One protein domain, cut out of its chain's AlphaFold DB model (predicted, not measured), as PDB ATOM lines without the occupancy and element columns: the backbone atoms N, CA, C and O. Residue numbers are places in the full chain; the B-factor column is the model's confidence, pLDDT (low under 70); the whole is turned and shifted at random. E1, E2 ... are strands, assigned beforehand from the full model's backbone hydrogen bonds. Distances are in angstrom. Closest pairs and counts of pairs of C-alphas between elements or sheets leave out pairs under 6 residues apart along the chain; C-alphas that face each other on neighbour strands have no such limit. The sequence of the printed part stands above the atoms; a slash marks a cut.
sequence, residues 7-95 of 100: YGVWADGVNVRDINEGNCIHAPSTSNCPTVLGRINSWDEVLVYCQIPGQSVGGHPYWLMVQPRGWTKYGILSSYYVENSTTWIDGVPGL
ATOM      1  N   TYR A   7     124.020 173.915 113.861       94.00
ATOM      2  CA  TYR A   7     122.989 173.879 112.835       94.00
ATOM      3  C   TYR A   7     121.622 173.635 113.462       94.00
ATOM      4  O   TYR A   7     121.501 172.831 114.391       94.00
ATOM      5  N   GLY A   8     120.607 174.314 112.927       95.12
ATOM      6  CA  GLY A   8     119.214 174.101 113.296       95.12
ATOM      7  C   GLY A   8     118.677 172.774 112.765       95.12
ATOM      8  O   GLY A   8     119.149 172.240 111.755       95.12
ATOM      9  N   VAL A   9     117.677 172.241 113.457       96.75
ATOM     10  CA  VAL A   9     116.892 171.076 113.042       96.75
ATOM     11  C   VAL A   9     115.521 171.551 112.575       96.75
ATOM     12  O   VAL A   9     114.863 172.322 113.270       96.75
ATOM     13  N   TRP A  10     115.059 171.083 111.412       96.12
ATOM     14  CA  TRP A  10     113.780 171.542 110.841       96.12
ATOM     15  C   TRP A  10     112.580 170.643 111.179       96.12
ATOM     16  O   TRP A  10     111.440 171.038 110.943       96.12
ATOM     17  N   ALA A  11     112.807 169.436 111.712       96.31
ATOM     18  CA  ALA A  11     111.763 168.441 111.984       96.31
ATOM     19  C   ALA A  11     111.601 168.131 113.476       96.31
ATOM     20  O   ALA A  11     112.570 168.133 114.232       96.31
ATOM     21  N   ASP A  12     110.385 167.754 113.876       97.81
ATOM     22  CA  ASP A  12     110.099 167.285 115.231       97.81
ATOM     23  C   ASP A  12     110.377 165.787 115.420       97.81
ATOM     24  O   ASP A  12     110.210 164.977 114.504       97.81
ATOM     25  N   GLY A  13     110.755 165.395 116.641       97.44
ATOM     26  CA  GLY A  13     110.917 163.989 117.014       97.44
ATOM     27  C   GLY A  13     112.062 163.257 116.301       97.44
ATOM     28  O   GLY A  13     112.020 162.027 116.178       97.44
ATOM     29  N   VAL A  14     113.086 163.978 115.845       98.06
ATOM     30  CA  VAL A  14     114.253 163.415 115.156       98.06
ATOM     31  C   VAL A  14     115.062 162.572 116.136       98.06
ATOM     32  O   VAL A  14     115.503 163.051 117.177       98.06
ATOM     33  N   ASN A  15     115.270 161.296 115.809       98.25
ATOM     34  CA  ASN A  15     116.043 160.392 116.658       98.25
ATOM     35  C   ASN A  15     117.542 160.680 116.535       98.25
ATOM     36  O   ASN A  15     118.107 160.557 115.447       98.25
ATOM     37  N   VAL A  16     118.183 160.944 117.671       98.06
ATOM     38  CA  VAL A  16     119.639 160.911 117.818       98.06
ATOM     39  C   VAL A  16     120.017 159.510 118.284       98.06
ATOM     40  O   VAL A  16     119.516 159.033 119.305       98.06
ATOM     41  N   ARG A  17     120.853 158.822 117.511       97.56
ATOM     42  CA  ARG A  17     121.181 157.404 117.705       97.56
ATOM     43  C   ARG A  17     122.577 157.221 118.279       97.56
ATOM     44  O   ARG A  17     123.414 158.109 118.138       97.56
ATOM     45  N   ASP A  18     122.819 156.090 118.930       95.62
ATOM     46  CA  ASP A  18     124.157 155.760 119.419       95.62
ATOM     47  C   ASP A  18     125.071 155.407 118.237       95.62
ATOM     48  O   ASP A  18     124.708 154.606 117.375       95.62
ATOM     49  N   ILE A  19     126.240 156.045 118.179       92.25
ATOM     50  CA  ILE A  19     127.234 155.840 117.119       92.25
ATOM     51  C   ILE A  19     128.150 154.639 117.399       92.25
ATOM     52  O   ILE A  19     128.757 154.096 116.478       92.25
ATOM     53  N   ASN A  20     128.238 154.201 118.658       89.75
ATOM     54  CA  ASN A  20     129.208 153.200 119.114       89.75
ATOM     55  C   ASN A  20     128.772 151.750 118.849       89.75
ATOM     56  O   ASN A  20     129.462 150.805 119.233       89.75
ATOM     57  N   GLU A  21     127.614 151.548 118.221       86.56
ATOM     58  CA  GLU A  21     127.043 150.221 118.022       86.56
ATOM     59  C   GLU A  21     127.578 149.545 116.761       86.56
ATOM     60  O   GLU A  21     127.220 149.901 115.640       86.56
ATOM     61  N   GLY A  22     128.399 148.509 116.949       85.38
ATOM     62  CA  GLY A  22     128.830 147.605 115.883       85.38
ATOM     63  C   GLY A  22     129.361 148.341 114.651       85.38
ATOM     64  O   GLY A  22     130.389 149.008 114.707       85.38
ATOM     65  N   ASN A  23     128.644 148.216 113.530       85.06
ATOM     66  CA  ASN A  23     129.021 148.817 112.247       85.06
ATOM     67  C   ASN A  23     128.424 150.215 112.009       85.06
ATOM     68  O   ASN A  23     128.523 150.728 110.891       85.06
ATOM     69  N   CYS A  24     127.800 150.838 113.014       91.50
ATOM     70  CA  CYS A  24     127.130 152.129 112.868       91.50
ATOM     71  C   CYS A  24     128.060 153.209 112.296       91.50
ATOM     72  O   CYS A  24     127.695 153.849 111.314       91.50
ATOM     73  N   ILE A  25     129.285 153.363 112.812       89.75
ATOM     74  CA  ILE A  25     130.230 154.377 112.308       89.75
ATOM     75  C   ILE A  25     130.695 154.130 110.859       89.75
ATOM     76  O   ILE A  25     131.099 155.063 110.171       89.75
ATOM     77  N   HIS A  26     130.632 152.893 110.365       90.06
ATOM     78  CA  HIS A  26     131.090 152.553 109.013       90.06
ATOM     79  C   HIS A  26     129.978 152.614 107.964       90.06
ATOM     80  O   HIS A  26     130.253 152.860 106.792       90.06
ATOM     81  N   ALA A  27     128.733 152.367 108.372       93.38
ATOM     82  CA  ALA A  27     127.572 152.365 107.489       93.38
ATOM     83  C   ALA A  27     126.306 152.774 108.263       93.38
ATOM     84  O   ALA A  27     125.426 151.939 108.500       93.38
ATOM     85  N   PRO A  28     126.189 154.039 108.689       96.38
ATOM     86  CA  PRO A  28     125.096 154.474 109.538       96.38
ATOM     87  C   PRO A  28     123.745 154.346 108.838       96.38
ATOM     88  O   PRO A  28     123.566 154.668 107.661       96.38
ATOM     89  N   SER A  29     122.789 153.804 109.580       96.75
ATOM     90  CA  SER A  29     121.418 153.559 109.148       96.75
ATOM     91  C   SER A  29     120.541 153.340 110.373       96.75
ATOM     92  O   SER A  29     121.042 153.095 111.472       96.75
ATOM     93  N   THR A  30     119.219 153.348 110.205       95.44
ATOM     94  CA  THR A  30     118.320 153.011 111.321       95.44
ATOM     95  C   THR A  30     118.465 151.560 111.790       95.44
ATOM     96  O   THR A  30     118.059 151.252 112.906       95.44
ATOM     97  N   SER A  31     119.019 150.679 110.948       95.38
ATOM     98  CA  SER A  31     119.245 149.262 111.258       95.38
ATOM     99  C   SER A  31     120.613 148.999 111.887       95.38
ATOM    100  O   SER A  31     120.704 148.158 112.772       95.38
ATOM    101  N   ASN A  32     121.660 149.714 111.458       95.94
ATOM    102  CA  ASN A  32     123.011 149.571 112.017       95.94
ATOM    103  C   ASN A  32     123.214 150.401 113.291       95.94
ATOM    104  O   ASN A  32     124.106 150.083 114.064       95.94
ATOM    105  N   CYS A  33     122.383 151.425 113.509       96.00
ATOM    106  CA  CYS A  33     122.367 152.265 114.711       96.00
ATOM    107  C   CYS A  33     120.974 152.191 115.386       96.00
ATOM    108  O   CYS A  33     120.221 153.179 115.384       96.00
ATOM    109  N   PRO A  34     120.532 151.010 115.858       96.00
ATOM    110  CA  PRO A  34     119.165 150.818 116.337       96.00
ATOM    111  C   PRO A  34     118.861 151.612 117.611       96.00
ATOM    112  O   PRO A  34     117.735 152.108 117.745       96.00
ATOM    113  N   THR A  35     119.834 151.782 118.512       97.44
ATOM    114  CA  THR A  35     119.612 152.467 119.788       97.44
ATOM    115  C   THR A  35     119.440 153.965 119.607       97.44
ATOM    116  O   THR A  35     120.254 154.651 118.991       97.44
ATOM    117  N   VAL A  36     118.360 154.486 120.188       97.75
ATOM    118  CA  VAL A  36     118.046 155.914 120.233       97.75
ATOM    119  C   VAL A  36     118.481 156.460 121.590       97.75
ATOM    120  O   VAL A  36     117.959 156.040 122.620       97.75
ATOM    121  N   LEU A  37     119.418 157.408 121.588       97.12
ATOM    122  CA  LEU A  37     119.864 158.122 122.788       97.12
ATOM    123  C   LEU A  37     118.819 159.137 123.262       97.12
ATOM    124  O   LEU A  37     118.695 159.398 124.456       97.12
ATOM    125  N   GLY A  38     118.056 159.693 122.323       97.69
ATOM    126  CA  GLY A  38     116.936 160.581 122.592       97.69
ATOM    127  C   GLY A  38     116.388 161.195 121.309       97.69
ATOM    128  O   GLY A  38     116.748 160.789 120.200       97.69
ATOM    129  N   ARG A  39     115.499 162.175 121.464       97.94
ATOM    130  CA  ARG A  39     114.880 162.891 120.348       97.94
ATOM    131  C   ARG A  39     115.067 164.390 120.502       97.94
ATOM    132  O   ARG A  39     115.051 164.885 121.625       97.94
ATOM    133  N   ILE A  40     115.219 165.059 119.371       97.69
ATOM    134  CA  ILE A  40     115.298 166.516 119.250       97.69
ATOM    135  C   ILE A  40     114.187 167.000 118.321       97.69
ATOM    136  O   ILE A  40     113.648 166.212 117.536       97.69
ATOM    137  N   ASN A  41     113.807 168.261 118.456       98.06
ATOM    138  CA  ASN A  41     112.670 168.851 117.766       98.06
ATOM    139  C   ASN A  41     113.085 169.977 116.821       98.06
ATOM    140  O   ASN A  41     114.256 170.350 116.745       98.06
ATOM    141  N   SER A  42     112.104 170.519 116.101       96.62
ATOM    142  CA  SER A  42     112.306 171.716 115.300       96.62
ATOM    143  C   SER A  42     112.846 172.855 116.168       96.62
ATOM    144  O   SER A  42     112.454 173.005 117.327       96.62
ATOM    145  N   TRP A  43     113.755 173.645 115.598       92.19
ATOM    146  CA  TRP A  43     114.465 174.748 116.257       92.19
ATOM    147  C   TRP A  43     115.492 174.346 117.324       92.19
ATOM    148  O   TRP A  43     116.194 175.227 117.826       92.19
ATOM    149  N   ASP A  44     115.646 173.056 117.640       97.06
ATOM    150  CA  ASP A  44     116.811 172.599 118.400       97.06
ATOM    151  C   ASP A  44     118.083 172.748 117.555       97.06
ATOM    152  O   ASP A  44     118.062 172.668 116.323       97.06
ATOM    153  N   GLU A  45     119.217 172.932 118.229       96.44
ATOM    154  CA  GLU A  45     120.522 173.059 117.584       96.44
ATOM    155  C   GLU A  45     121.416 171.854 117.884       96.44
ATOM    156  O   GLU A  45     121.470 171.338 119.008       96.44
ATOM    157  N   VAL A  46     122.194 171.456 116.880       96.19
ATOM    158  CA  VAL A  46     123.215 170.415 116.990       96.19
ATOM    159  C   VAL A  46     124.580 170.946 116.576       96.19
ATOM    160  O   VAL A  46     124.715 171.612 115.550       96.19
ATOM    161  N   LEU A  47     125.608 170.628 117.359       94.38
ATOM    162  CA  LEU A  47     126.995 170.827 116.955       94.38
ATOM    163  C   LEU A  47     127.417 169.640 116.093       94.38
ATOM    164  O   LEU A  47     127.399 168.508 116.573       94.38
ATOM    165  N   VAL A  48     127.783 169.891 114.837       93.88
ATOM    166  CA  VAL A  48     128.170 168.843 113.880       93.88
ATOM    167  C   VAL A  48     129.685 168.672 113.868       93.88
ATOM    168  O   VAL A  48     130.411 169.609 113.551       93.88
ATOM    169  N   TYR A  49     130.166 167.463 114.155       92.19
ATOM    170  CA  TYR A  49     131.600 167.153 114.197       92.19
ATOM    171  C   TYR A  49     132.136 166.630 112.873       92.19
ATOM    172  O   TYR A  49     133.227 167.007 112.452       92.19
ATOM    173  N   CYS A  50     131.385 165.740 112.232       92.88
ATOM    174  CA  CYS A  50     131.793 165.091 110.997       92.88
ATOM    175  C   CYS A  50     130.574 164.525 110.251       92.88
ATOM    176  O   CYS A  50     129.478 164.419 110.812       92.88
ATOM    177  N   GLN A  51     130.789 164.118 109.001       93.81
ATOM    178  CA  GLN A  51     129.784 163.513 108.132       93.81
ATOM    179  C   GLN A  51     130.246 162.166 107.560       93.81
ATOM    180  O   GLN A  51     131.370 162.012 107.079       93.81
ATOM    181  N   ILE A  52     129.353 161.180 107.609       95.31
ATOM    182  CA  ILE A  52     129.605 159.774 107.291       95.31
ATOM    183  C   ILE A  52     128.619 159.326 106.202       95.31
ATOM    184  O   ILE A  52     127.411 159.485 106.390       95.31
ATOM    185  N   PRO A  53     129.077 158.761 105.071       95.44
ATOM    186  CA  PRO A  53     128.182 158.155 104.085       95.44
ATOM    187  C   PRO A  53     127.368 157.011 104.703       95.44
ATOM    188  O   PRO A  53     127.935 156.154 105.372       95.44
ATOM    189  N   GLY A  54     126.061 156.959 104.456       95.81
ATOM    190  CA  GLY A  54     125.190 155.929 105.022       95.81
ATOM    191  C   GLY A  54     123.888 155.741 104.248       95.81
ATOM    192  O   GLY A  54     123.773 156.095 103.074       95.81
ATOM    193  N   GLN A  55     122.882 155.170 104.912       97.19
ATOM    194  CA  GLN A  55     121.550 155.008 104.330       97.19
ATOM    195  C   GLN A  55     120.975 156.375 103.946       97.19
ATOM    196  O   GLN A  55     120.900 157.272 104.784       97.19
ATOM    197  N   SER A  56     120.523 156.518 102.700       97.06
ATOM    198  CA  SER A  56     119.907 157.765 102.249       97.06
ATOM    199  C   SER A  56     118.533 157.977 102.882       97.06
ATOM    200  O   SER A  56     117.696 157.075 102.880       97.06
ATOM    201  N   VAL A  57     118.287 159.187 103.381       96.50
ATOM    202  CA  VAL A  57     116.994 159.621 103.931       96.50
ATOM    203  C   VAL A  57     116.615 160.920 103.232       96.50
ATOM    204  O   VAL A  57     117.441 161.819 103.144       96.50
ATOM    205  N   GLY A  58     115.412 161.002 102.658       93.75
ATOM    206  CA  GLY A  58     114.955 162.214 101.961       93.75
ATOM    207  C   GLY A  58     115.874 162.697 100.825       93.75
ATOM    208  O   GLY A  58     115.888 163.879 100.514       93.75
ATOM    209  N   GLY A  59     116.677 161.805 100.229       93.38
ATOM    210  CA  GLY A  59     117.671 162.146  99.201       93.38
ATOM    211  C   GLY A  59     119.051 162.562  99.733       93.38
ATOM    212  O   GLY A  59     119.962 162.766  98.937       93.38
ATOM    213  N   HIS A  60     119.242 162.635 101.053       94.81
ATOM    214  CA  HIS A  60     120.525 162.967 101.672       94.81
ATOM    215  C   HIS A  60     121.298 161.688 102.040       94.81
ATOM    216  O   HIS A  60     120.797 160.892 102.841       94.81
ATOM    217  N   PRO A  61     122.511 161.466 101.493       96.06
ATOM    218  CA  PRO A  61     123.263 160.222 101.664       96.06
ATOM    219  C   PRO A  61     124.210 160.223 102.877       96.06
ATOM    220  O   PRO A  61     124.935 159.250 103.080       96.06
ATOM    221  N   TYR A  62     124.230 161.293 103.677       96.69
ATOM    222  CA  TYR A  62     125.145 161.436 104.809       96.69
ATOM    223  C   TYR A  62     124.427 161.412 106.158       96.69
ATOM    224  O   TYR A  62     123.292 161.878 106.303       96.69
ATOM    225  N   TRP A  63     125.137 160.913 107.159       97.12
ATOM    226  CA  TRP A  63     124.793 160.942 108.572       97.12
ATOM    227  C   TRP A  63     125.834 161.759 109.329       97.12
ATOM    228  O   TRP A  63     127.005 161.761 108.966       97.12
ATOM    229  N   LEU A  64     125.409 162.472 110.363       96.06
ATOM    230  CA  LEU A  64     126.213 163.466 111.061       96.06
ATOM    231  C   LEU A  64     126.466 163.018 112.490       96.06
ATOM    232  O   LEU A  64     125.505 162.756 113.216       96.06
ATOM    233  N   MET A  65     127.734 162.974 112.901       95.44
ATOM    234  CA  MET A  65     128.069 162.871 114.319       95.44
ATOM    235  C   MET A  65     127.805 164.228 114.961       95.44
ATOM    236  O   MET A  65     128.387 165.238 114.556       95.44
ATOM    237  N   VAL A  66     126.913 164.244 115.943       95.69
ATOM    238  CA  VAL A  66     126.396 165.473 116.530       95.69
ATOM    239  C   VAL A  66     126.388 165.439 118.045       95.69
ATOM    240  O   VAL A  66     126.173 164.392 118.651       95.69
ATOM    241  N   GLN A  67     126.525 166.613 118.654       95.56
ATOM    242  CA  GLN A  67     126.142 166.850 120.042       95.56
ATOM    243  C   GLN A  67     124.977 167.847 120.060       95.56
ATOM    244  O   GLN A  67     125.185 169.027 119.759       95.56
ATOM    245  N   PRO A  68     123.750 167.411 120.398       96.50
ATOM    246  CA  PRO A  68     122.648 168.334 120.630       96.50
ATOM    247  C   PRO A  68     122.955 169.310 121.761       96.50
ATOM    248  O   PRO A  68     123.644 168.978 122.734       96.50
ATOM    249  N   ARG A  69     122.431 170.529 121.653       95.38
ATOM    250  CA  ARG A  69     122.676 171.567 122.652       95.38
ATOM    251  C   ARG A  69     122.194 171.119 124.037       95.38
ATOM    252  O   ARG A  69     121.078 170.640 124.204       95.38
ATOM    253  N   GLY A  70     123.062 171.257 125.039       94.94
ATOM    254  CA  GLY A  70     122.774 170.849 126.420       94.94
ATOM    255  C   GLY A  70     122.940 169.354 126.714       94.94
ATOM    256  O   GLY A  70     122.805 168.955 127.870       94.94
ATOM    257  N   TRP A  71     123.267 168.520 125.724       95.25
ATOM    258  CA  TRP A  71     123.580 167.109 125.955       95.25
ATOM    259  C   TRP A  71     125.050 166.926 126.332       95.25
ATOM    260  O   TRP A  71     125.915 167.686 125.905       95.25
ATOM    261  N   THR A  72     125.352 165.883 127.105       92.69
ATOM    262  CA  THR A  72     126.730 165.488 127.460       92.69
ATOM    263  C   THR A  72     127.284 164.367 126.583       92.69
ATOM    264  O   THR A  72     128.453 164.017 126.707       92.69
ATOM    265  N   LYS A  73     126.450 163.792 125.709       91.06
ATOM    266  CA  LYS A  73     126.804 162.700 124.798       91.06
ATOM    267  C   LYS A  73     126.675 163.156 123.353       91.06
ATOM    268  O   LYS A  73     125.776 163.933 123.029       91.06
ATOM    269  N   TYR A  74     127.533 162.613 122.500       92.50
ATOM    270  CA  TYR A  74     127.363 162.658 121.055       92.50
ATOM    271  C   TYR A  74     126.524 161.472 120.573       92.50
ATOM    272  O   TYR A  74     126.454 160.425 121.217       92.50
ATOM    273  N   GLY A  75     125.894 161.643 119.421       95.56
ATOM    274  CA  GLY A  75     125.205 160.585 118.704       95.56
ATOM    275  C   GLY A  75     125.235 160.851 117.210       95.56
ATOM    276  O   GLY A  75     126.013 161.674 116.732       95.56
ATOM    277  N   ILE A  76     124.382 160.154 116.471       96.94
ATOM    278  CA  ILE A  76     124.311 160.266 115.021       96.94
ATOM    279  C   ILE A  76     122.873 160.432 114.533       96.94
ATOM    280  O   ILE A  76     121.946 159.804 115.048       96.94
ATOM    281  N   LEU A  77     122.681 161.280 113.526       97.69
ATOM    282  CA  LEU A  77     121.399 161.468 112.840       97.69
ATOM    283  C   LEU A  77     121.616 161.713 111.346       97.69
ATOM    284  O   LEU A  77     122.723 162.031 110.919       97.69
ATOM    285  N   SER A  78     120.577 161.548 110.528       97.50
ATOM    286  CA  SER A  78     120.697 161.818 109.091       97.50
ATOM    287  C   SER A  78     120.826 163.318 108.824       97.50
ATOM    288  O   SER A  78     120.026 164.101 109.335       97.50
ATOM    289  N   SER A  79     121.767 163.702 107.956       96.25
ATOM    290  CA  SER A  79     121.938 165.090 107.490       96.25
ATOM    291  C   SER A  79     120.676 165.681 106.866       96.25
ATOM    292  O   SER A  79     120.543 166.898 106.832       96.25
ATOM    293  N   TYR A  80     119.732 164.835 106.437       96.19
ATOM    294  CA  TYR A  80     118.417 165.265 105.978       96.19
ATOM    295  C   TYR A  80     117.710 166.180 106.972       96.19
ATOM    296  O   TYR A  80     117.008 167.069 106.526       96.19
ATOM    297  N   TYR A  81     117.873 165.976 108.285       97.00
ATOM    298  CA  TYR A  81     117.134 166.706 109.325       97.00
ATOM    299  C   TYR A  81     117.782 168.023 109.764       97.00
ATOM    300  O   TYR A  81     117.207 168.742 110.578       97.00
ATOM    301  N   VAL A  82     118.975 168.324 109.257       94.56
ATOM    302  CA  VAL A  82     119.738 169.511 109.633       94.56
ATOM    303  C   VAL A  82     119.595 170.562 108.544       94.56
ATOM    304  O   VAL A  82     119.591 170.238 107.359       94.56
ATOM    305  N   GLU A  83     119.468 171.823 108.938       92.12
ATOM    306  CA  GLU A  83     119.358 172.945 108.013       92.12
ATOM    307  C   GLU A  83     120.665 173.138 107.232       92.12
ATOM    308  O   GLU A  83     121.609 173.788 107.679       92.12
ATOM    309  N   ASN A  84     120.716 172.551 106.036       86.56
ATOM    310  CA  ASN A  84     121.767 172.768 105.055       86.56
ATOM    311  C   ASN A  84     121.170 172.791 103.643       86.56
ATOM    312  O   ASN A  84     120.312 171.979 103.302       86.56
ATOM    313  N   SER A  85     121.644 173.712 102.803       79.19
ATOM    314  CA  SER A  85     121.135 173.880 101.429       79.19
ATOM    315  C   SER A  85     121.570 172.769 100.464       79.19
ATOM    316  O   SER A  85     121.001 172.618  99.385       79.19
ATOM    317  N   THR A  86     122.575 171.987 100.851       84.38
ATOM    318  CA  THR A  86     123.186 170.919 100.059       84.38
ATOM    319  C   THR A  86     123.167 169.600 100.832       84.38
ATOM    320  O   THR A  86     122.912 169.538 102.035       84.38
ATOM    321  N   THR A  87     123.468 168.495 100.152       84.19
ATOM    322  CA  THR A  87     123.611 167.191 100.816       84.19
ATOM    323  C   THR A  87     124.926 167.056 101.588       84.19
ATOM    324  O   THR A  87     125.016 166.216 102.475       84.19
ATOM    325  N   TRP A  88     125.924 167.885 101.278       86.12
ATOM    326  CA  TRP A  88     127.244 167.922 101.908       86.12
ATOM    327  C   TRP A  88     127.435 169.228 102.674       86.12
ATOM    328  O   TRP A  88     127.194 170.297 102.115       86.12
ATOM    329  N   ILE A  89     127.900 169.161 103.921       87.12
ATOM    330  CA  ILE A  89     128.166 170.359 104.719       87.12
ATOM    331  C   ILE A  89     129.623 170.785 104.518       87.12
ATOM    332  O   ILE A  89     130.554 170.092 104.940       87.12
ATOM    333  N   ASP A  90     129.825 171.937 103.880       84.00
ATOM    334  CA  ASP A  90     131.160 172.483 103.636       84.00
ATOM    335  C   ASP A  90     131.888 172.805 104.945       84.00
ATOM    336  O   ASP A  90     131.340 173.404 105.869       84.00
ATOM    337  N   GLY A  91     133.154 172.396 105.029       81.81
ATOM    338  CA  GLY A  91     133.985 172.592 106.218       81.81
ATOM    339  C   GLY A  91     133.789 171.548 107.321       81.81
ATOM    340  O   GLY A  91     134.642 171.467 108.201       81.81
ATOM    341  N   VAL A  92     132.754 170.704 107.255       89.00
ATOM    342  CA  VAL A  92     132.607 169.552 108.156       89.00
ATOM    343  C   VAL A  92     133.463 168.383 107.638       89.00
ATOM    344  O   VAL A  92     133.308 167.962 106.487       89.00
ATOM    345  N   PRO A  93     134.379 167.828 108.452       91.19
ATOM    346  CA  PRO A  93     135.179 166.668 108.071       91.19
ATOM    347  C   PRO A  93     134.335 165.458 107.656       91.19
ATOM    348  O   PRO A  93     133.278 165.201 108.225       91.19
ATOM    349  N   GLY A  94     134.831 164.663 106.704       89.19
ATOM    350  CA  GLY A  94     134.259 163.347 106.395       89.19
ATOM    351  C   GLY A  94     134.554 162.299 107.479       89.19
ATOM    352  O   GLY A  94     135.048 162.632 108.554       89.19
ATOM    353  N   LEU A  95     134.352 161.013 107.158       86.38
ATOM    354  CA  LEU A  95     134.563 159.874 108.071       86.38
ATOM    355  C   LEU A  95     135.891 159.930 108.852       86.38
ATOM    356  O   LEU A  95     135.913 159.665 110.046       86.38
TER     357      LEU A  95
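AT A GLANCE: This is residues 7 to 95 of the 100 residues of an uncharacterized protein of Streptomyces sp. AK010 (UniProt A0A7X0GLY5). Little of this domain is regular structure: a strongly twisted three-stranded sheet, E3-E4-E5, and a hairpin, E1 and E2, form a small sandwich with crossed strands, and long loops make up much of the rest. The printed part has 89 residues, no named helix and strands E1 to E5 in chain order, holding 35 residues: all strand, both sheets antiparallel. It is compact, with a radius of gyration of the C-alphas of 11.5 A, spanning 30 by 25 by 21 A.

IN THESE COORDINATES: E1 is residues 14 to 17, 9.5 A, from C-alpha 14 at (114.253, 163.415, 115.156). E2 is 36 to 40, 11.0 A; E3 45 to 57, 19.5 A, bending by 114 degrees at 54; E4 60 to 68, 19.8 A, bending by 62 degrees at 65; E5 75 to 78, 10.7 A, to C-alpha 78 at (120.697, 161.818, 109.091).

HOW THE PARTS SIT: N 14 and O 40 of E1 and E2 are 2.9 A apart, within hydrogen-bond range. E3, E4 and E5 form a meander, each strand the antiparallel neighbour of the one before: N 52 and O 63 are 2.8 A apart, N 64 and O 77 2.8 A. E1 touches E5; their closest C-alphas, Arg 17 and Ile 76, are 5.0 A apart.

THE WHOLE: The C-alphas farthest apart, Gly 22 and Ser 85, are 31.0 A apart. The printed part has no cut; the link E1 to E2 is long; no printed residue is under 70 in pLDDT.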